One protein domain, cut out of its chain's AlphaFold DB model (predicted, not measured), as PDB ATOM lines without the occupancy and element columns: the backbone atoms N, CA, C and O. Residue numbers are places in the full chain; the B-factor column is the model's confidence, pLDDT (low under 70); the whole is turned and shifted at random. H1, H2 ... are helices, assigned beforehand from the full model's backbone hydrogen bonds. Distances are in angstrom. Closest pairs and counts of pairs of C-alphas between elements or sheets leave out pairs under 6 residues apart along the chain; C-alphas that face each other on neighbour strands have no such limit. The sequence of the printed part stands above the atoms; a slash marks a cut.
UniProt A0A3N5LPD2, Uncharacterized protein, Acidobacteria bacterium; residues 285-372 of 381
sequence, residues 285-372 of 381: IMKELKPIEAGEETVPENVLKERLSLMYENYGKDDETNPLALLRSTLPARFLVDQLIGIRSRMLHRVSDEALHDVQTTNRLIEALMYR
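This is residues 285 to 372 of the 381 residues of an uncharacterized protein of Acidobacteria bacterium (UniProt A0A3N5LPD2). Three longer helices run roughly side by side, H4 between H2 and H5, at an angle whose opening holds short H3 near one end; small H1 packs on H3 and H5. The 88 printed residues include five named helices, H1 to H5 in chain order, and no named strand: all helix, mostly aligned. The whole is compact, radius of gyration of the C-alphas 11.7 A, spanning 33 by 26 by 23 A.

Start at H1, residues 285 to 289, which touches residues 361 to 368 alone of H5, residues 353 to 370; their closest C-alphas, Ile 285 and Ala 368, are 5.8 A apart. H2, residues 301 to 313, touches H4, residues 333 to 347, with 308 to 313 alone, closest at C-alphas Tyr 312 and Ile 343, 4.7 A. H3, residues 323 to 328, touches H5, closest at C-alphas Leu 327 and Leu 369, 6.7 A. H4 and H5 form a hairpin, a shallow tilt of 13 degrees, opposite ways. In H1 to H5 every O i to N i+4 pair is within hydrogen-bond range.

Find C-alpha 285 at (2.994, -35.512, -58.712), opening H1. H2 measures 18.4 A, H4 20.7 A and H5 25.8 A, ending at C-alpha 370, (1.750, -41.105, -49.650).

The printed part has no cut; the link H1 to H2 is long. No printed residue is under 70 in pLDDT.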
ATOM      1  N   ILE A 285       2.250 -36.358 -59.658       96.25
ATOM      2  CA  ILE A 285       2.994 -35.512 -58.712       96.25
ATOM      3  C   ILE A 285       4.485 -35.487 -59.059       96.25
ATOM      4  O   ILE A 285       5.093 -34.420 -59.079       96.25
ATOM      5  N   MET A 286       5.070 -36.635 -59.413       95.88
ATOM      6  CA  MET A 286       6.454 -36.696 -59.900       95.88
ATOM      7  C   MET A 286       6.684 -35.769 -61.097       95.88
ATOM      8  O   MET A 286       7.699 -35.080 -61.163       95.88
ATOM      9  N   LYS A 287       5.741 -35.725 -62.046       95.81
ATOM     10  CA  LYS A 287       5.842 -34.853 -63.223       95.81
ATOM     11  C   LYS A 287       5.842 -33.367 -62.854       95.81
ATOM     12  O   LYS A 287       6.532 -32.595 -63.512       95.81
ATOM     13  N   GLU A 288       5.089 -32.976 -61.831       95.12
ATOM     14  CA  GLU A 288       5.055 -31.597 -61.326       95.12
ATOM     15  C   GLU A 288       6.359 -31.194 -60.629       95.12
ATOM     16  O   GLU A 288       6.724 -30.025 -60.677       95.12
ATOM     17  N   LEU A 289       7.064 -32.149 -60.014       94.62
ATOM     18  CA  LEU A 289       8.347 -31.922 -59.340       94.62
ATOM     19  C   LEU A 289       9.555 -31.973 -60.287       94.62
ATOM     20  O   LEU A 289      10.633 -31.510 -59.930       94.62
ATOM     21  N   LYS A 290       9.385 -32.504 -61.504       92.12
ATOM     22  CA  LYS A 290      10.454 -32.632 -62.507       92.12
ATOM     23  C   LYS A 290      11.172 -31.318 -62.873       92.12
ATOM     24  O   LYS A 290      12.374 -31.389 -63.100       92.12
ATOM     25  N   PRO A 291      10.507 -30.151 -62.974       91.81
ATOM     26  CA  PRO A 291      11.184 -28.899 -63.327       91.81
ATOM     27  C   PRO A 291      12.201 -28.402 -62.289       91.81
ATOM     28  O   PRO A 291      12.888 -27.423 -62.555       91.81
ATOM     29  N   ILE A 292      12.278 -29.023 -61.108       86.88
ATOM     30  CA  ILE A 292      13.257 -28.668 -60.079       86.88
ATOM     31  C   ILE A 292      14.601 -29.298 -60.469       86.88
ATOM     32  O   ILE A 292      14.877 -30.467 -60.190       86.88
ATOM     33  N   GLU A 293      15.420 -28.516 -61.169       79.19
ATOM     34  CA  GLU A 293      16.755 -28.899 -61.634       79.19
ATOM     35  C   GLU A 293      17.781 -28.772 -60.492       79.19
ATOM     36  O   GLU A 293      18.489 -27.777 -60.383       79.19
ATOM     37  N   ALA A 294      17.850 -29.785 -59.626       79.19
ATOM     38  CA  ALA A 294      18.872 -29.913 -58.583       79.19
ATOM     39  C   ALA A 294      19.502 -31.309 -58.643       79.19
ATOM     40  O   ALA A 294      18.769 -32.290 -58.667       79.19
ATOM     41  N   GLY A 295      20.833 -31.407 -58.684       88.19
ATOM     42  CA  GLY A 295      21.597 -32.665 -58.659       88.19
ATOM     43  C   GLY A 295      21.111 -33.827 -59.546       88.19
ATOM     44  O   GLY A 295      20.461 -33.647 -60.575       88.19
ATOM     45  N   GLU A 296      21.477 -35.055 -59.163       92.31
ATOM     46  CA  GLU A 296      21.175 -36.278 -59.920       92.31
ATOM     47  C   GLU A 296      19.783 -36.842 -59.580       92.31
ATOM     48  O   GLU A 296      19.419 -36.955 -58.411       92.31
ATOM     49  N   GLU A 297      19.010 -37.282 -60.584       93.56
ATOM     50  CA  GLU A 297      17.676 -37.887 -60.380       93.56
ATOM     51  C   GLU A 297      17.720 -39.305 -59.768       93.56
ATOM     52  O   GLU A 297      16.679 -39.934 -59.555       93.56
ATOM     53  N   THR A 298      18.901 -39.889 -59.564       94.25
ATOM     54  CA  THR A 298      19.081 -41.229 -58.988       94.25
ATOM     55  C   THR A 298      20.384 -41.262 -58.214       94.25
ATOM     56  O   THR A 298      21.434 -40.989 -58.773       94.25
ATOM     57  N   VAL A 299      20.303 -41.609 -56.932       94.62
ATOM     58  CA  VAL A 299      21.427 -41.552 -55.994       94.62
ATOM     59  C   VAL A 299      21.434 -42.839 -55.159       94.62
ATOM     60  O   VAL A 299      20.352 -43.316 -54.798       94.62
ATOM     61  N   PRO A 300      22.603 -43.431 -54.839       96.69
ATOM     62  CA  PRO A 300      22.686 -44.570 -53.925       96.69
ATOM     63  C   PRO A 300      22.032 -44.278 -52.566       96.69
ATOM     64  O   PRO A 300      22.142 -43.176 -52.034       96.69
ATOM     65  N   GLU A 301      21.373 -45.271 -51.964       96.88
ATOM     66  CA  GLU A 301      20.581 -45.073 -50.739       96.88
ATOM     67  C   GLU A 301      21.377 -44.529 -49.547       96.88
ATOM     68  O   GLU A 301      20.852 -43.741 -48.762       96.88
ATOM     69  N   ASN A 302      22.627 -44.962 -49.381       96.81
ATOM     70  CA  ASN A 302      23.501 -44.481 -48.313       96.81
ATOM     71  C   ASN A 302      23.803 -42.986 -48.476       96.81
ATOM     72  O   ASN A 302      23.710 -42.246 -47.502       96.81
ATOM     73  N   VAL A 303      24.074 -42.551 -49.707       96.94
ATOM     74  CA  VAL A 303      24.303 -41.140 -50.040       96.94
ATOM     75  C   VAL A 303      23.016 -40.336 -49.850       96.94
ATOM     76  O   VAL A 303      23.041 -39.247 -49.292       96.94
ATOM     77  N   LEU A 304      21.859 -40.885 -50.234       97.12
ATOM     78  CA  LEU A 304      20.573 -40.214 -50.033       97.12
ATOM     79  C   LEU A 304      20.232 -40.030 -48.543       97.12
ATOM     80  O   LEU A 304      19.726 -38.980 -48.156       97.12
ATOM     81  N   LYS A 305      20.530 -41.020 -47.692       97.94
ATOM     82  CA  LYS A 305      20.382 -40.897 -46.230       97.94
ATOM     83  C   LYS A 305      21.308 -39.832 -45.647       97.94
ATOM     84  O   LYS A 305      20.872 -39.065 -44.794       97.94
ATOM     85  N   GLU A 306      22.556 -39.782 -46.105       97.31
ATOM     86  CA  GLU A 306      23.515 -38.751 -45.703       97.31
ATOM     87  C   GLU A 306      23.014 -37.355 -46.088       97.31
ATOM     88  O   GLU A 306      22.957 -36.471 -45.236       97.31
ATOM     89  N   ARG A 307      22.526 -37.182 -47.322       97.06
ATOM     90  CA  ARG A 307      21.925 -35.921 -47.781       97.06
ATOM     91  C   ARG A 307      20.707 -35.512 -46.959       97.06
ATOM     92  O   ARG A 307      20.629 -34.363 -46.548       97.06
ATOM     93  N   LEU A 308      19.801 -36.438 -46.637       98.06
ATOM     94  CA  LEU A 308      18.667 -36.156 -45.744       98.06
ATOM     95  C   LEU A 308      19.124 -35.704 -44.344       98.06
ATOM     96  O   LEU A 308      18.535 -34.784 -43.775       98.06
ATOM     97  N   SER A 309      20.187 -36.307 -43.804       97.88
ATOM     98  CA  SER A 309      20.787 -35.878 -42.533       97.88
ATOM     99  C   SER A 309      21.361 -34.463 -42.637       97.88
ATOM    100  O   SER A 309      21.067 -33.615 -41.796       97.88
ATOM    101  N   LEU A 310      22.110 -34.176 -43.704       97.25
ATOM    102  CA  LEU A 310      22.677 -32.851 -43.961       97.25
ATOM    103  C   LEU A 310      21.587 -31.794 -44.158       97.25
ATOM    104  O   LEU A 310      21.692 -30.705 -43.602       97.25
ATOM    105  N   MET A 311      20.509 -32.113 -44.878       97.62
ATOM    106  CA  MET A 311      19.336 -31.243 -44.996       97.62
ATOM    107  C   MET A 311      18.762 -30.925 -43.614       97.62
ATOM    108  O   MET A 311      18.463 -29.771 -43.324       97.62
ATOM    109  N   TYR A 312      18.613 -31.914 -42.732       97.62
ATOM    110  CA  TYR A 312      18.094 -31.683 -41.382       97.62
ATOM    111  C   TYR A 312      19.000 -30.746 -40.560       97.62
ATOM    112  O   TYR A 312      18.518 -29.801 -39.920       97.62
ATOM    113  N   GLU A 313      20.311 -30.979 -40.601       97.06
ATOM    114  CA  GLU A 313      21.320 -30.172 -39.904       97.06
ATOM    115  C   GLU A 313      21.384 -28.735 -40.446       97.06
ATOM    116  O   GLU A 313      21.428 -27.781 -39.664       97.06
ATOM    117  N   ASN A 314      21.273 -28.574 -41.767       97.06
ATOM    118  CA  ASN A 314      21.369 -27.298 -42.481       97.06
ATOM    119  C   ASN A 314      20.015 -26.602 -42.700       97.06
ATOM    120  O   ASN A 314      19.866 -25.785 -43.611       97.06
ATOM    121  N   TYR A 315      19.016 -26.881 -41.858       96.88
ATOM    122  CA  TYR A 315      17.710 -26.201 -41.895       96.88
ATOM    123  C   TYR A 315      16.991 -26.314 -43.253       96.88
ATOM    124  O   TYR A 315      16.335 -25.384 -43.731       96.88
ATOM    125  N   GLY A 316      17.132 -27.482 -43.870       95.88
ATOM    126  CA  GLY A 316      16.566 -27.885 -45.150       95.88
ATOM    127  C   GLY A 316      17.270 -27.333 -46.382       95.88
ATOM    128  O   GLY A 316      16.785 -27.593 -47.476       95.88
ATOM    129  N   LYS A 317      18.374 -26.590 -46.230       94.19
ATOM    130  CA  LYS A 317      19.167 -26.135 -47.377       94.19
ATOM    131  C   LYS A 317      19.907 -27.301 -48.012       94.19
ATOM    132  O   LYS A 317      20.653 -27.993 -47.319       94.19
ATOM    133  N   ASP A 318      19.717 -27.462 -49.314       90.31
ATOM    134  CA  ASP A 318      20.435 -28.428 -50.130       90.31
ATOM    135  C   ASP A 318      20.252 -28.129 -51.623       90.31
ATOM    136  O   ASP A 318      19.130 -28.092 -52.120       90.31
ATOM    137  N   ASP A 319      21.370 -27.962 -52.325       88.94
ATOM    138  CA  ASP A 319      21.401 -27.701 -53.766       88.94
ATOM    139  C   ASP A 319      21.654 -28.992 -54.577       88.94
ATOM    140  O   ASP A 319      21.681 -28.977 -55.811       88.94
ATOM    141  N   GLU A 320      21.854 -30.131 -53.900       91.69
ATOM    142  CA  GLU A 320      22.286 -31.379 -54.525       91.69
ATOM    143  C   GLU A 320      21.220 -32.480 -54.584       91.69
ATOM    144  O   GLU A 320      21.353 -33.406 -55.399       91.69
ATOM    145  N   THR A 321      20.189 -32.467 -53.735       93.56
ATOM    146  CA  THR A 321      19.144 -33.502 -53.780       93.56
ATOM    147  C   THR A 321      18.048 -33.132 -54.759       93.56
ATOM    148  O   THR A 321      17.180 -32.303 -54.493       93.56
ATOM    149  N   ASN A 322      18.010 -33.866 -55.868       94.81
ATOM    150  CA  ASN A 322      16.851 -33.856 -56.742       94.81
ATOM    151  C   ASN A 322      15.623 -34.443 -56.014       94.81
ATOM    152  O   ASN A 322      15.705 -35.575 -55.519       94.81
ATOM    153  N   PRO A 323      14.447 -33.789 -56.034       96.31
ATOM    154  CA  PRO A 323      13.197 -34.376 -55.541       96.31
ATOM    155  C   PRO A 323      12.905 -35.770 -56.125       96.31
ATOM    156  O   PRO A 323      12.403 -36.658 -55.431       96.31
ATOM    157  N   LEU A 324      13.262 -36.014 -57.391       96.44
ATOM    158  CA  LEU A 324      13.066 -37.306 -58.048       96.44
ATOM    159  C   LEU A 324      13.978 -38.408 -57.499       96.44
ATOM    160  O   LEU A 324      13.561 -39.567 -57.522       96.44
ATOM    161  N   ALA A 325      15.156 -38.078 -56.961       96.88
ATOM    162  CA  ALA A 325      16.025 -39.061 -56.313       96.88
ATOM    163  C   ALA A 325      15.345 -39.664 -55.077       96.88
ATOM    164  O   ALA A 325      15.375 -40.880 -54.887       96.88
ATOM    165  N   LEU A 326      14.651 -38.835 -54.288       97.06
ATOM    166  CA  LEU A 326      13.851 -39.293 -53.148       97.06
ATOM    167  C   LEU A 326      12.706 -40.201 -53.606       97.06
ATOM    168  O   LEU A 326      12.548 -41.310 -53.093       97.06
ATOM    169  N   LEU A 327      11.933 -39.759 -54.601       97.06
ATOM    170  CA  LEU A 327      10.744 -40.482 -55.062       97.06
ATOM    171  C   LEU A 327      11.079 -41.820 -55.735       97.06
ATOM    172  O   LEU A 327      10.335 -42.786 -55.550       97.06
ATOM    173  N   ARG A 328      12.194 -41.896 -56.472       96.31
ATOM    174  CA  ARG A 328      12.664 -43.116 -57.153       96.31
ATOM    175  C   ARG A 328      13.496 -44.046 -56.270       96.31
ATOM    176  O   ARG A 328      13.783 -45.161 -56.696       96.31
ATOM    177  N   SER A 329      13.892 -43.606 -55.077       97.12
ATOM    178  CA  SER A 329      14.655 -44.446 -54.154       97.12
ATOM    179  C   SER A 329      13.868 -45.683 -53.712       97.12
ATOM    180  O   SER A 329      12.635 -45.669 -53.630       97.12
ATOM    181  N   THR A 330      14.595 -46.746 -53.376       96.50
ATOM    182  CA  THR A 330      14.046 -47.982 -52.802       96.50
ATOM    183  C   THR A 330      13.869 -47.922 -51.280       96.50
ATOM    184  O   THR A 330      13.332 -48.859 -50.689       96.50
ATOM    185  N   LEU A 331      14.246 -46.804 -50.645       97.06
ATOM    186  CA  LEU A 331      14.024 -46.565 -49.219       97.06
ATOM    187  C   LEU A 331      12.528 -46.580 -48.905       97.06
ATOM    188  O   LEU A 331      11.785 -46.000 -49.689       97.06
ATOM    189  N   PRO A 332      12.063 -47.132 -47.768       97.25
ATOM    190  CA  PRO A 332      10.636 -47.188 -47.444       97.25
ATOM    191  C   PRO A 332       9.954 -45.812 -47.431       97.25
ATOM    192  O   PRO A 332      10.493 -44.847 -46.886       97.25
ATOM    193  N   ALA A 333       8.733 -45.716 -47.967       97.31
ATOM    194  CA  ALA A 333       8.054 -44.422 -48.133       97.31
ATOM    195  C   ALA A 333       7.788 -43.737 -46.792       97.31
ATOM    196  O   ALA A 333       7.973 -42.530 -46.660       97.31
ATOM    197  N   ARG A 334       7.416 -44.523 -45.774       96.31
ATOM    198  CA  ARG A 334       7.204 -44.034 -44.406       96.31
ATOM    199  C   ARG A 334       8.473 -43.441 -43.800       96.31
ATOM    200  O   ARG A 334       8.407 -42.363 -43.226       96.31
ATOM    201  N   PHE A 335       9.623 -44.089 -44.011       97.00
ATOM    202  CA  PHE A 335      10.913 -43.555 -43.574       97.00
ATOM    203  C   PHE A 335      11.175 -42.183 -44.205       97.00
ATOM    204  O   PHE A 335      11.483 -41.233 -43.492       97.00
ATOM    205  N   LEU A 336      10.989 -42.052 -45.522       98.06
ATOM    206  CA  LEU A 336      11.192 -40.780 -46.223       98.06
ATOM    207  C   LEU A 336      10.223 -39.693 -45.743       98.06
ATOM    208  O   LEU A 336      10.652 -38.572 -45.491       98.06
ATOM    209  N   VAL A 337       8.938 -40.018 -45.567       97.62
ATOM    210  CA  VAL A 337       7.942 -39.082 -45.019       97.62
ATOM    211  C   VAL A 337       8.357 -38.596 -43.629       97.62
ATOM    212  O   VAL A 337       8.309 -37.397 -43.368       97.62
ATOM    213  N   ASP A 338       8.807 -39.494 -42.753       96.88
ATOM    214  CA  ASP A 338       9.245 -39.127 -41.407       96.88
ATOM    215  C   ASP A 338      10.467 -38.202 -41.419       96.88
ATOM    216  O   ASP A 338      10.476 -37.205 -40.692       96.88
ATOM    217  N   GLN A 339      11.459 -38.488 -42.272       98.25
ATOM    218  CA  GLN A 339      12.627 -37.621 -42.451       98.25
ATOM    219  C   GLN A 339      12.219 -36.242 -42.985       98.25
ATOM    220  O   GLN A 339      12.612 -35.221 -42.422       98.25
ATOM    221  N   LEU A 340      11.374 -36.194 -44.018       98.19
ATOM    222  CA  LEU A 340      10.920 -34.944 -44.630       98.19
ATOM    223  C   LEU A 340      10.079 -34.091 -43.673       98.19
ATOM    224  O   LEU A 340      10.216 -32.871 -43.682       98.19
ATOM    225  N   ILE A 341       9.258 -34.694 -42.807       97.69
ATOM    226  CA  ILE A 341       8.541 -33.953 -41.756       97.69
ATOM    227  C   ILE A 341       9.533 -33.293 -40.786       97.69
ATOM    228  O   ILE A 341       9.349 -32.126 -40.433       97.69
ATOM    229  N   GLY A 342      10.585 -34.011 -40.380       97.69
ATOM    230  CA  GLY A 342      11.643 -33.464 -39.527       97.69
ATOM    231  C   GLY A 342      12.402 -32.323 -40.206       97.69
ATOM    232  O   GLY A 342      12.549 -31.245 -39.630       97.69
ATOM    233  N   ILE A 343      12.812 -32.508 -41.463       98.31
ATOM    234  CA  ILE A 343      13.494 -31.473 -42.255       98.31
ATOM    235  C   ILE A 343      12.596 -30.238 -42.421       98.31
ATOM    236  O   ILE A 343      13.048 -29.117 -42.191       98.31
ATOM    237  N   ARG A 344      11.308 -30.422 -42.730       98.00
ATOM    238  CA  ARG A 344      10.323 -29.336 -42.850       98.00
ATOM    239  C   ARG A 344      10.237 -28.490 -41.580       98.00
ATOM    240  O   ARG A 344      10.213 -27.268 -41.675       98.00
ATOM    241  N   SER A 345      10.225 -29.104 -40.391       97.25
ATOM    242  CA  SER A 345      10.246 -28.323 -39.143       97.25
ATOM    243  C   SER A 345      11.537 -27.526 -38.973       97.25
ATOM    244  O   SER A 345      11.507 -26.413 -38.454       97.25
ATOM    245  N   ARG A 346      12.667 -28.043 -39.478       97.62
ATOM    246  CA  ARG A 346      13.942 -27.318 -39.471       97.62
ATOM    247  C   ARG A 346      13.927 -26.132 -40.440       97.62
ATOM    248  O   ARG A 346      14.419 -25.064 -40.092       97.62
ATOM    249  N   MET A 347      13.309 -26.274 -41.612       98.00
ATOM    250  CA  MET A 347      13.151 -25.173 -42.575       98.00
ATOM    251  C   MET A 347      12.437 -23.961 -41.969       98.00
ATOM    252  O   MET A 347      12.814 -22.833 -42.257       98.00
ATOM    253  N   LEU A 348      11.471 -24.182 -41.073       97.50
ATOM    254  CA  LEU A 348      10.646 -23.123 -40.480       97.50
ATOM    255  C   LEU A 348      11.368 -22.258 -39.431       97.50
ATOM    256  O   LEU A 348      10.805 -21.270 -38.972       97.50
ATOM    257  N   HIS A 349      12.637 -22.551 -39.113       96.06
ATOM    258  CA  HIS A 349      13.506 -21.586 -38.425       96.06
ATOM    259  C   HIS A 349      14.021 -20.476 -39.362       96.06
ATOM    260  O   HIS A 349      14.499 -19.448 -38.883       96.06
ATOM    261  N   ARG A 350      13.959 -20.667 -40.689       95.94
ATOM    262  CA  ARG A 350      14.332 -19.656 -41.686       95.94
ATOM    263  C   ARG A 350      13.104 -18.814 -42.033       95.94
ATOM    264  O   ARG A 350      12.132 -19.317 -42.586       95.94
ATOM    265  N   VAL A 351      13.158 -17.521 -41.734       95.69
ATOM    266  CA  VAL A 351      12.068 -16.578 -42.024       95.69
ATOM    267  C   VAL A 351      12.309 -15.931 -43.389       95.69
ATOM    268  O   VAL A 351      12.777 -14.800 -43.463       95.69
ATOM    269  N   SER A 352      12.038 -16.662 -44.472       96.00
ATOM    270  CA  SER A 352      12.211 -16.173 -45.848       96.00
ATOM    271  C   SER A 352      11.210 -16.800 -46.824       96.00
ATOM    272  O   SER A 352      10.657 -17.869 -46.559       96.00
ATOM    273  N   ASP A 353      11.011 -16.157 -47.978       94.44
ATOM    274  CA  ASP A 353      10.175 -16.695 -49.064       94.44
ATOM    275  C   ASP A 353      10.712 -18.017 -49.610       94.44
ATOM    276  O   ASP A 353       9.952 -18.952 -49.850       94.44
ATOM    277  N   GLU A 354      12.035 -18.108 -49.746       95.31
ATOM    278  CA  GLU A 354      12.743 -19.328 -50.139       95.31
ATOM    279  C   GLU A 354      12.387 -20.490 -49.202       95.31
ATOM    280  O   GLU A 354      11.955 -21.542 -49.658       95.31
ATOM    281  N   ALA A 355      12.455 -20.284 -47.883       96.19
ATOM    282  CA  ALA A 355      12.140 -21.334 -46.920       96.19
ATOM    283  C   ALA A 355      10.665 -21.762 -46.970       96.19
ATOM    284  O   ALA A 355      10.357 -22.947 -46.840       96.19
ATOM    285  N   LEU A 356       9.739 -20.821 -47.183       96.62
ATOM    286  CA  LEU A 356       8.320 -21.142 -47.363       96.62
ATOM    287  C   LEU A 356       8.084 -21.944 -48.649       96.62
ATOM    288  O   LEU A 356       7.279 -22.879 -48.646       96.62
ATOM    289  N   HIS A 357       8.803 -21.625 -49.725       95.94
ATOM    290  CA  HIS A 357       8.778 -22.401 -50.960       95.94
ATOM    291  C   HIS A 357       9.348 -23.815 -50.758       95.94
ATOM    292  O   HIS A 357       8.716 -24.795 -51.157       95.94
ATOM    293  N   ASP A 358      10.470 -23.949 -50.048       96.50
ATOM    294  CA  ASP A 358      11.079 -25.244 -49.715       96.50
ATOM    295  C   ASP A 358      10.125 -26.126 -48.897       96.50
ATOM    296  O   ASP A 358       9.994 -27.329 -49.147       96.50
ATOM    297  N   VAL A 359       9.388 -25.529 -47.953       97.50
ATOM    298  CA  VAL A 359       8.344 -26.218 -47.179       97.50
ATOM    299  C   VAL A 359       7.218 -26.711 -48.090       97.50
ATOM    300  O   VAL A 359       6.744 -27.836 -47.923       97.50
ATOM    301  N   GLN A 360       6.795 -25.919 -49.078       97.00
ATOM    302  CA  GLN A 360       5.779 -26.343 -50.049       97.00
ATOM    303  C   GLN A 360       6.271 -27.497 -50.928       97.00
ATOM    304  O   GLN A 360       5.539 -28.475 -51.108       97.00
ATOM    305  N   THR A 361       7.506 -27.423 -51.423       96.81
ATOM    306  CA  THR A 361       8.151 -28.503 -52.186       96.81
ATOM    307  C   THR A 361       8.261 -29.773 -51.346       96.81
ATOM    308  O   THR A 361       7.889 -30.858 -51.799       96.81
ATOM    309  N   THR A 362       8.657 -29.645 -50.078       97.81
ATOM    310  CA  THR A 362       8.722 -30.759 -49.123       97.81
ATOM    311  C   THR A 362       7.342 -31.364 -48.862       97.81
ATOM    312  O   THR A 362       7.188 -32.584 -48.873       97.81
ATOM    313  N   ASN A 363       6.302 -30.540 -48.712       97.75
ATOM    314  CA  ASN A 363       4.922 -31.016 -48.591       97.75
ATOM    315  C   ASN A 363       4.455 -31.759 -49.848       97.75
ATOM    316  O   ASN A 363       3.747 -32.758 -49.737       97.75
ATOM    317  N   ARG A 364       4.877 -31.319 -51.038       97.62
ATOM    318  CA  ARG A 364       4.569 -32.001 -52.301       97.62
ATOM    319  C   ARG A 364       5.287 -33.345 -52.427       97.62
ATOM    320  O   ARG A 364       4.702 -34.296 -52.942       97.62
ATOM    321  N   LEU A 365       6.518 -33.439 -51.927       98.00
ATOM    322  CA  LEU A 365       7.261 -34.695 -51.810       98.00
ATOM    323  C   LEU A 365       6.590 -35.668 -50.839       98.00
ATOM    324  O   LEU A 365       6.398 -36.833 -51.187       98.00
ATOM    325  N   ILE A 366       6.190 -35.190 -49.656       98.06
ATOM    326  CA  ILE A 366       5.422 -35.982 -48.685       98.06
ATOM    327  C   ILE A 366       4.147 -36.501 -49.349       98.06
ATOM    328  O   ILE A 366       3.907 -37.705 -49.331       98.06
ATOM    329  N   GLU A 367       3.381 -35.625 -50.002       97.62
ATOM    330  CA  GLU A 367       2.167 -36.002 -50.725       97.62
ATOM    331  C   GLU A 367       2.446 -37.098 -51.765       97.62
ATOM    332  O   GLU A 367       1.757 -38.113 -51.778       97.62
ATOM    333  N   ALA A 368       3.479 -36.949 -52.601       98.00
ATOM    334  CA  ALA A 368       3.860 -37.977 -53.570       98.00
ATOM    335  C   ALA A 368       4.151 -39.321 -52.888       98.00
ATOM    336  O   ALA A 368       3.611 -40.348 -53.295       98.00
ATOM    337  N   LEU A 369       4.946 -39.327 -51.820       97.94
ATOM    338  CA  LEU A 369       5.296 -40.551 -51.096       97.94
ATOM    339  C   LEU A 369       4.070 -41.260 -50.504       97.94
ATOM    340  O   LEU A 369       4.041 -42.489 -50.505       97.94
ATOM    341  N   MET A 370       3.027 -40.524 -50.102       96.94
ATOM    342  CA  MET A 370       1.750 -41.105 -49.650       96.94
ATOM    343  C   MET A 370       1.027 -41.904 -50.752       96.94
ATOM    344  O   MET A 370       0.234 -42.795 -50.452       96.94
ATOM    345  N   TYR A 371       1.279 -41.604 -52.032       97.00
ATOM    346  CA  TYR A 371       0.738 -42.345 -53.183       97.00
ATOM    347  C   TYR A 371       1.621 -43.518 -53.626       97.00
ATOM    348  O   TYR A 371       1.232 -44.269 -54.528       97.00
ATOM    349  N   ARG A 372       2.805 -43.692 -53.033       96.75
ATOM    350  CA  ARG A 372       3.719 -44.768 -53.416       96.75
ATOM    351  C   ARG A 372       3.224 -46.110 -52.869       96.75
ATOM    352  O   ARG A 372       2.724 -46.200 -51.751       96.75
TER     353      ARG A 372